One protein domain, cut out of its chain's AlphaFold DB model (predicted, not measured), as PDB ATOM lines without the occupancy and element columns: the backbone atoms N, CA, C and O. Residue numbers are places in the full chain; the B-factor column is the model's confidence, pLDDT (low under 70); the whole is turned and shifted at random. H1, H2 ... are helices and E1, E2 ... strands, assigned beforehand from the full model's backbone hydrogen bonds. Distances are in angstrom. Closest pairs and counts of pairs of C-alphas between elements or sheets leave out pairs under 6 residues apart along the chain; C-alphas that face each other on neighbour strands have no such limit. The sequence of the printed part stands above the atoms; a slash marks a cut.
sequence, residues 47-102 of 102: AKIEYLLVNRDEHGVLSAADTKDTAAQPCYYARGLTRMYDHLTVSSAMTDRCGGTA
ATOM      1  N   ALA A  47     154.051 158.904 115.571       91.81
ATOM      2  CA  ALA A  47     155.048 158.807 114.507       91.81
ATOM      3  C   ALA A  47     154.610 157.794 113.442       91.81
ATOM      4  O   ALA A  47     154.163 156.698 113.771       91.81
ATOM      5  N   LYS A  48     154.769 158.154 112.163       92.44
ATOM      6  CA  LYS A  48     154.583 157.244 111.024       92.44
ATOM      7  C   LYS A  48     155.951 156.750 110.575       92.44
ATOM      8  O   LYS A  48     156.672 157.469 109.891       92.44
ATOM      9  N   ILE A  49     156.327 155.558 111.032       92.31
ATOM     10  CA  ILE A  49     157.648 154.986 110.762       92.31
ATOM     11  C   ILE A  49     157.588 154.179 109.465       92.31
ATOM     12  O   ILE A  49     157.161 153.025 109.459       92.31
ATOM     13  N   GLU A  50     157.999 154.802 108.365       95.12
ATOM     14  CA  GLU A  50     158.165 154.114 107.084       95.12
ATOM     15  C   GLU A  50     159.466 153.303 107.075       95.12
ATOM     16  O   GLU A  50     160.489 153.722 107.622       95.12
ATOM     17  N   TYR A  51     159.430 152.127 106.450       94.81
ATOM     18  CA  TYR A  51     160.592 151.259 106.285       94.81
ATOM     19  C   TYR A  51     160.535 150.533 104.941       94.81
ATOM     20  O   TYR A  51     159.464 150.341 104.366       94.81
ATOM     21  N   LEU A  52     161.706 150.122 104.450       94.19
ATOM     22  CA  LEU A  52     161.839 149.313 103.244       94.19
ATOM     23  C   LEU A  52     162.281 147.902 103.617       94.19
ATOM     24  O   LEU A  52     163.153 147.714 104.466       94.19
ATOM     25  N   LEU A  53     161.712 146.915 102.932       94.94
ATOM     26  CA  LEU A  53     162.192 145.542 102.976       94.94
ATOM     27  C   LEU A  53     163.157 145.332 101.818       94.94
ATOM     28  O   LEU A  53     162.814 145.570 100.659       94.94
ATOM     29  N   VAL A  54     164.367 144.893 102.146       96.00
ATOM     30  CA  VAL A  54     165.459 144.736 101.185       96.00
ATOM     31  C   VAL A  54     166.122 143.375 101.325       96.00
ATOM     32  O   VAL A  54     166.184 142.808 102.415       96.00
ATOM     33  N   ASN A  55     166.661 142.882 100.217       96.06
ATOM     34  CA  ASN A  55     167.651 141.818 100.200       96.06
ATOM     35  C   ASN A  55     169.046 142.441 100.180       96.06
ATOM     36  O   ASN A  55     169.244 143.508  99.597       96.06
ATOM     37  N   ARG A  56     170.014 141.753 100.785       97.19
ATOM     38  CA  ARG A  56     171.434 142.090 100.694       97.19
ATOM     39  C   ARG A  56     172.170 140.912 100.074       97.19
ATOM     40  O   ARG A  56     172.064 139.807 100.600       97.19
ATOM     41  N   ASP A  57     172.876 141.144  98.973       96.19
ATOM     42  CA  ASP A  57     173.670 140.097  98.325       96.19
ATOM     43  C   ASP A  57     175.037 139.885  99.006       96.19
ATOM     44  O   ASP A  57     175.398 140.567  99.972       96.19
ATOM     45  N   GLU A  58     175.804 138.919  98.500       96.94
ATOM     46  CA  GLU A  58     177.132 138.557  99.016       96.94
ATOM     47  C   GLU A  58     178.163 139.692  98.888       96.94
ATOM     48  O   GLU A  58     179.122 139.754  99.659       96.94
ATOM     49  N   HIS A  59     177.950 140.625  97.957       96.25
ATOM     50  CA  HIS A  59     178.782 141.811  97.754       96.25
ATOM     51  C   HIS A  59     178.287 143.023  98.561       96.25
ATOM     52  O   HIS A  59     178.918 144.081  98.557       96.25
ATOM     53  N   GLY A  60     177.187 142.869  99.298       96.12
ATOM     54  CA  GLY A  60     176.594 143.893 100.141       96.12
ATOM     55  C   GLY A  60     175.660 144.860  99.416       96.12
ATOM     56  O   GLY A  60     175.253 145.845 100.038       96.12
ATOM     57  N   VAL A  61     175.306 144.596  98.157       97.00
ATOM     58  CA  VAL A  61     174.363 145.404  97.378       97.00
ATOM     59  C   VAL A  61     172.945 145.165  97.885       97.00
ATOM     60  O   VAL A  61     172.545 144.028  98.145       97.00
ATOM     61  N   LEU A  62     172.184 146.253  98.032       96.88
ATOM     62  CA  LEU A  62     170.784 146.207  98.441       96.88
ATOM     63  C   LEU A  62     169.856 146.206  97.225       96.88
ATOM     64  O   LEU A  62     170.026 147.002  96.302       96.88
ATOM     65  N   SER A  63     168.841 145.348  97.255       95.44
ATOM     66  CA  SER A  63     167.737 145.330  96.291       95.44
ATOM     67  C   SER A  63     166.399 145.213  97.016       95.44
ATOM     68  O   SER A  63     166.359 144.814  98.180       95.44
ATOM     69  N   ALA A  64     165.296 145.584  96.362       94.69
ATOM     70  CA  ALA A  64     163.965 145.404  96.940       94.69
ATOM     71  C   ALA A  64     163.738 143.927  97.304       94.69
ATOM     72  O   ALA A  64     164.111 143.029  96.545       94.69
ATOM     73  N   ALA A  65     163.128 143.673  98.465       94.50
ATOM     74  CA  ALA A  65     162.847 142.309  98.908       94.50
ATOM     75  C   ALA A  65     161.922 141.564  97.928       94.50
ATOM     76  O   ALA A  65     162.098 140.367  97.698       94.50
ATOM     77  N   ASP A  66     160.969 142.283  97.326       94.62
ATOM     78  CA  ASP A  66     160.068 141.780  96.295       94.62
ATOM     79  C   ASP A  66     160.539 142.204  94.897       94.62
ATOM     80  O   ASP A  66     160.411 143.359  94.497       94.62
ATOM     81  N   THR A  67     161.023 141.247  94.106       94.38
ATOM     82  CA  THR A  67     161.476 141.493  92.727       94.38
ATOM     83  C   THR A  67     160.348 141.899  91.773       94.38
ATOM     84  O   THR A  67     160.623 142.352  90.664       94.38
ATOM     85  N   LYS A  68     159.078 141.747  92.178       95.31
ATOM     86  CA  LYS A  68     157.897 142.187  91.419       95.31
ATOM     87  C   LYS A  68     157.410 143.580  91.828       95.31
ATOM     88  O   LYS A  68     156.389 144.035  91.301       95.31
ATOM     89  N   ASP A  69     158.078 144.245  92.768       94.31
ATOM     90  CA  ASP A  69     157.788 145.629  93.136       94.31
ATOM     91  C   ASP A  69     158.481 146.604  92.170       94.31
ATOM     92  O   ASP A  69     159.522 147.190  92.453       94.31
ATOM     93  N   THR A  70     157.931 146.705  90.958       94.69
ATOM     94  CA  THR A  70     158.513 147.479  89.845       94.69
ATOM     95  C   THR A  70     157.526 148.481  89.241       94.69
ATOM     96  O   THR A  70     157.718 148.953  88.120       94.69
ATOM     97  N   ALA A  71     156.413 148.758  89.925       93.94
ATOM     98  CA  ALA A  71     155.396 149.678  89.426       93.94
ATOM     99  C   ALA A  71     155.915 151.123  89.453       93.94
ATOM    100  O   ALA A  71     156.523 151.550  90.427       93.94
ATOM    101  N   ALA A  72     155.608 151.910  88.417       95.62
ATOM    102  CA  ALA A  72     155.991 153.325  88.366       95.62
ATOM    103  C   ALA A  72     155.330 154.171  89.475       95.62
ATOM    104  O   ALA A  72     155.841 155.224  89.846       95.62
ATOM    105  N   GLN A  73     154.188 153.713  89.998       95.56
ATOM    106  CA  GLN A  73     153.448 154.334  91.097       95.56
ATOM    107  C   GLN A  73     153.010 153.242  92.091       95.56
ATOM    108  O   GLN A  73     151.887 152.744  91.998       95.56
ATOM    109  N   PRO A  74     153.895 152.816  93.012       93.12
ATOM    110  CA  PRO A  74     153.663 151.648  93.870       93.12
ATOM    111  C   PRO A  74     152.876 151.968  95.153       93.12
ATOM    112  O   PRO A  74     152.554 151.069  95.931       93.12
ATOM    113  N   CYS A  75     152.551 153.239  95.399       95.06
ATOM    114  CA  CYS A  75     151.841 153.660  96.603       95.06
ATOM    115  C   CYS A  75     150.462 152.982  96.694       95.06
ATOM    116  O   CYS A  75     149.675 153.033  95.750       95.06
ATOM    117  N   TYR A  76     150.188 152.321  97.823       92.56
ATOM    118  CA  TYR A  76     148.985 151.505  98.056       92.56
ATOM    119  C   TYR A  76     148.758 150.383  97.025       92.56
ATOM    120  O   TYR A  76     147.630 149.929  96.821       92.56
ATOM    121  N   TYR A  77     149.817 149.901  96.367       93.31
ATOM    122  CA  TYR A  77     149.696 148.861  95.354       93.31
ATOM    123  C   TYR A  77     149.256 147.528  95.968       93.31
ATOM    124  O   TYR A  77     150.047 146.798  96.568       93.31
ATOM    125  N   ALA A  78     147.984 147.175  95.762       92.88
ATOM    126  CA  ALA A  78     147.357 146.013  96.389       92.88
ATOM    127  C   ALA A  78     148.115 144.698  96.145       92.88
ATOM    128  O   ALA A  78     148.172 143.855  97.034       92.88
ATOM    129  N   ARG A  79     148.736 144.517  94.968       92.94
ATOM    130  CA  ARG A  79     149.503 143.293  94.683       92.94
ATOM    131  C   ARG A  79     150.841 143.236  95.425       92.94
ATOM    132  O   ARG A  79     151.287 142.136  95.725       92.94
ATOM    133  N   GLY A  80     151.495 144.374  95.663       92.12
ATOM    134  CA  GLY A  80     152.713 144.428  96.482       92.12
ATOM    135  C   GLY A  80     152.378 144.169  97.948       92.12
ATOM    136  O   GLY A  80     152.983 143.314  98.587       92.12
ATOM    137  N   LEU A  81     151.305 144.806  98.430       92.88
ATOM    138  CA  LEU A  81     150.795 144.619  99.787       92.88
ATOM    139  C   LEU A  81     150.454 143.152 100.090       92.88
ATOM    140  O   LEU A  81     150.868 142.631 101.121       92.88
ATOM    141  N   THR A  82     149.735 142.466  99.194       94.62
ATOM    142  CA  THR A  82     149.349 141.062  99.418       94.62
ATOM    143  C   THR A  82     150.529 140.099  99.357       94.62
ATOM    144  O   THR A  82     150.534 139.121 100.098       94.62
ATOM    145  N   ARG A  83     151.556 140.373  98.541       95.31
ATOM    146  CA  ARG A  83     152.793 139.569  98.536       95.31
ATOM    147  C   ARG A  83     153.600 139.716  99.825       95.31
ATOM    148  O   ARG A  83     154.276 138.772 100.212       95.31
ATOM    149  N   MET A  84     153.484 140.859 100.501       94.62
ATOM    150  CA  MET A  84     154.134 141.123 101.791       94.62
ATOM    151  C   MET A  84     153.219 140.897 103.005       94.62
ATOM    152  O   MET A  84     153.611 141.207 104.132       94.62
ATOM    153  N   TYR A  85     152.016 140.348 102.804       94.56
ATOM    154  CA  TYR A  85     150.972 140.267 103.829       94.56
ATOM    155  C   TYR A  85     151.429 139.561 105.113       94.56
ATOM    156  O   TYR A  85     151.209 140.073 106.210       94.56
ATOM    157  N   ASP A  86     152.128 138.433 104.991       95.31
ATOM    158  CA  ASP A  86     152.595 137.661 106.149       95.31
ATOM    159  C   ASP A  86     153.575 138.463 107.016       95.31
ATOM    160  O   ASP A  86     153.485 138.467 108.243       95.31
ATOM    161  N   HIS A  87     154.485 139.214 106.394       94.12
ATOM    162  CA  HIS A  87     155.414 140.066 107.131       94.12
ATOM    163  C   HIS A  87     154.684 141.216 107.841       94.12
ATOM    164  O   HIS A  87     154.947 141.508 109.012       94.12
ATOM    165  N   LEU A  88     153.765 141.873 107.131       94.00
ATOM    166  CA  LEU A  88     153.029 143.026 107.644       94.00
ATOM    167  C   LEU A  88     152.108 142.641 108.807       94.00
ATOM    168  O   LEU A  88     152.058 143.352 109.808       94.00
ATOM    169  N   THR A  89     151.431 141.496 108.718       94.81
ATOM    170  CA  THR A  89     150.552 141.002 109.788       94.81
ATOM    171  C   THR A  89     151.329 140.595 111.034       94.81
ATOM    172  O   THR A  89     150.921 140.939 112.143       94.81
ATOM    173  N   VAL A  90     152.486 139.944 110.879       93.44
ATOM    174  CA  VAL A  90     153.384 139.649 112.006       93.44
ATOM    175  C   VAL A  90     153.861 140.939 112.671       93.44
ATOM    176  O   VAL A  90     153.833 141.035 113.898       93.44
ATOM    177  N   SER A  91     154.256 141.937 111.882       91.06
ATOM    178  CA  SER A  91     154.710 143.234 112.394       91.06
ATOM    179  C   SER A  91     153.598 143.970 113.147       91.06
ATOM    180  O   SER A  91     153.822 144.416 114.271       91.06
ATOM    181  N   SER A  92     152.382 144.013 112.592       91.44
ATOM    182  CA  SER A  92     151.201 144.594 113.250       91.44
ATOM    183  C   SER A  92     150.907 143.908 114.584       91.44
ATOM    184  O   SER A  92     150.834 144.564 115.619       91.44
ATOM    185  N   ALA A  93     150.842 142.573 114.592       90.50
ATOM    186  CA  ALA A  93     150.571 141.806 115.803       90.50
ATOM    187  C   ALA A  93     151.668 141.983 116.870       90.50
ATOM    188  O   ALA A  93     151.397 141.885 118.068       90.50
ATOM    189  N   MET A  94     152.922 142.219 116.470       88.56
ATOM    190  CA  MET A  94     153.995 142.543 117.410       88.56
ATOM    191  C   MET A  94     153.818 143.930 118.030       88.56
ATOM    192  O   MET A  94     154.011 144.053 119.239       88.56
ATOM    193  N   THR A  95     153.438 144.934 117.240       88.06
ATOM    194  CA  THR A  95     153.145 146.287 117.735       88.06
ATOM    195  C   THR A  95     152.039 146.254 118.787       88.06
ATOM    196  O   THR A  95     152.252 146.748 119.897       88.06
ATOM    197  N   ASP A  96     150.928 145.574 118.494       89.31
ATOM    198  CA  ASP A  96     149.787 145.460 119.411       89.31
ATOM    199  C   ASP A  96     150.186 144.800 120.739       89.31
ATOM    200  O   ASP A  96     149.873 145.277 121.831       89.31
ATOM    201  N   ARG A  97     150.963 143.711 120.675       87.62
ATOM    202  CA  ARG A  97     151.420 142.989 121.875       87.62
ATOM    203  C   ARG A  97     152.400 143.779 122.740       87.62
ATOM    204  O   ARG A  97     152.559 143.444 123.912       87.62
ATOM    205  N   CYS A  98     153.075 144.775 122.176       86.00
ATOM    206  CA  CYS A  98     153.976 145.668 122.901       86.00
ATOM    207  C   CYS A  98     153.262 146.917 123.448       86.00
ATOM    208  O   CYS A  98     153.931 147.822 123.943       86.00
ATOM    209  N   GLY A  99     151.926 146.972 123.375       84.00
ATOM    210  CA  GLY A  99     151.129 148.103 123.854       84.00
ATOM    211  C   GLY A  99     151.074 149.278 122.876       84.00
ATOM    212  O   GLY A  99     150.606 150.351 123.250       84.00
ATOM    213  N   GLY A 100     151.551 149.095 121.642       76.56
ATOM    214  CA  GLY A 100     151.246 150.014 120.554       76.56
ATOM    215  C   GLY A 100     149.801 149.829 120.100       76.56
ATOM    216  O   GLY A 100     149.244 148.742 120.208       76.56
ATOM    217  N   THR A 101     149.194 150.890 119.587       68.38
ATOM    218  CA  THR A 101     147.920 150.822 118.864       68.38
ATOM    219  C   THR A 101     148.203 151.163 117.409       68.38
ATOM    220  O   THR A 101     148.747 152.243 117.152       68.38
ATOM    221  N   ALA A 102     147.903 150.238 116.495       54.31
ATOM    222  CA  ALA A 102     147.952 150.481 115.053       54.31
ATOM    223  C   ALA A 102     146.888 151.494 114.599       54.31
ATOM    224  O   ALA A 102     145.781 151.501 115.188       54.31
TER     225      ALA A 102
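AT A GLANCE: This is residues 47 to 102 of the 102 residues of an uncharacterized protein of Streptomyces sp. BK335 (UniProt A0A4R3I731). The printed part begins with an extended stretch, residues 47 to 53, leading into a small hairpin of two short strands, E1 and E2; from there a long loop leads to a short helix H1 and a longer helix H2, which make a corner. The hairpin of E1 and E2 lies at one end of the whole and the far end of H2 at the other, where residues 94 to 99 stick out, while the first and last printed C-alphas, those of Ala 47 and Ala 102, are 11.0 A apart. The 56 printed residues hold two named strands and then two named helices, in the order E1, E2, H1, H2, and under half of the residues are in these elements. The two-stranded sheet is antiparallel, the class is mixed, helices and strands, and the shape is loose, with a radius of gyration of the C-alphas of 13.5 A and spans of 37 by 27 by 22 A.

HOW THE PARTS SIT: E1, residues 54 to 56, and E2, residues 62 to 64, are antiparallel neighbours and form a hairpin, with 145 degrees between their directions. N 55 and O 63 are 2.8 A apart and N 63 and O 55 are 3.0 A apart, both within hydrogen-bond range. H1, residues 78 to 83, and H2, residues 85 to 97, meet only through their link. E1 is apart from H1 and from H2, and E2 is apart from H2. In H1 and H2 every O i to N i+4 pair is within hydrogen-bond range.

IN THESE COORDINATES: E1 begins at C-alpha 54 (165.459, 144.736, 101.185). E1 and E2 have three residues each and H1 has six. H2 has 13 residues, is 18.3 A long and ends at C-alpha 97 (151.420, 142.989, 121.875).

THE WHOLE: The two C-alphas farthest apart are those of His 59 and Gly 99, 38.5 A. The printed part has no cut. The link E2 to H1, 13 residues, is long. Residues 101 to 102 are under 70 in pLDDT.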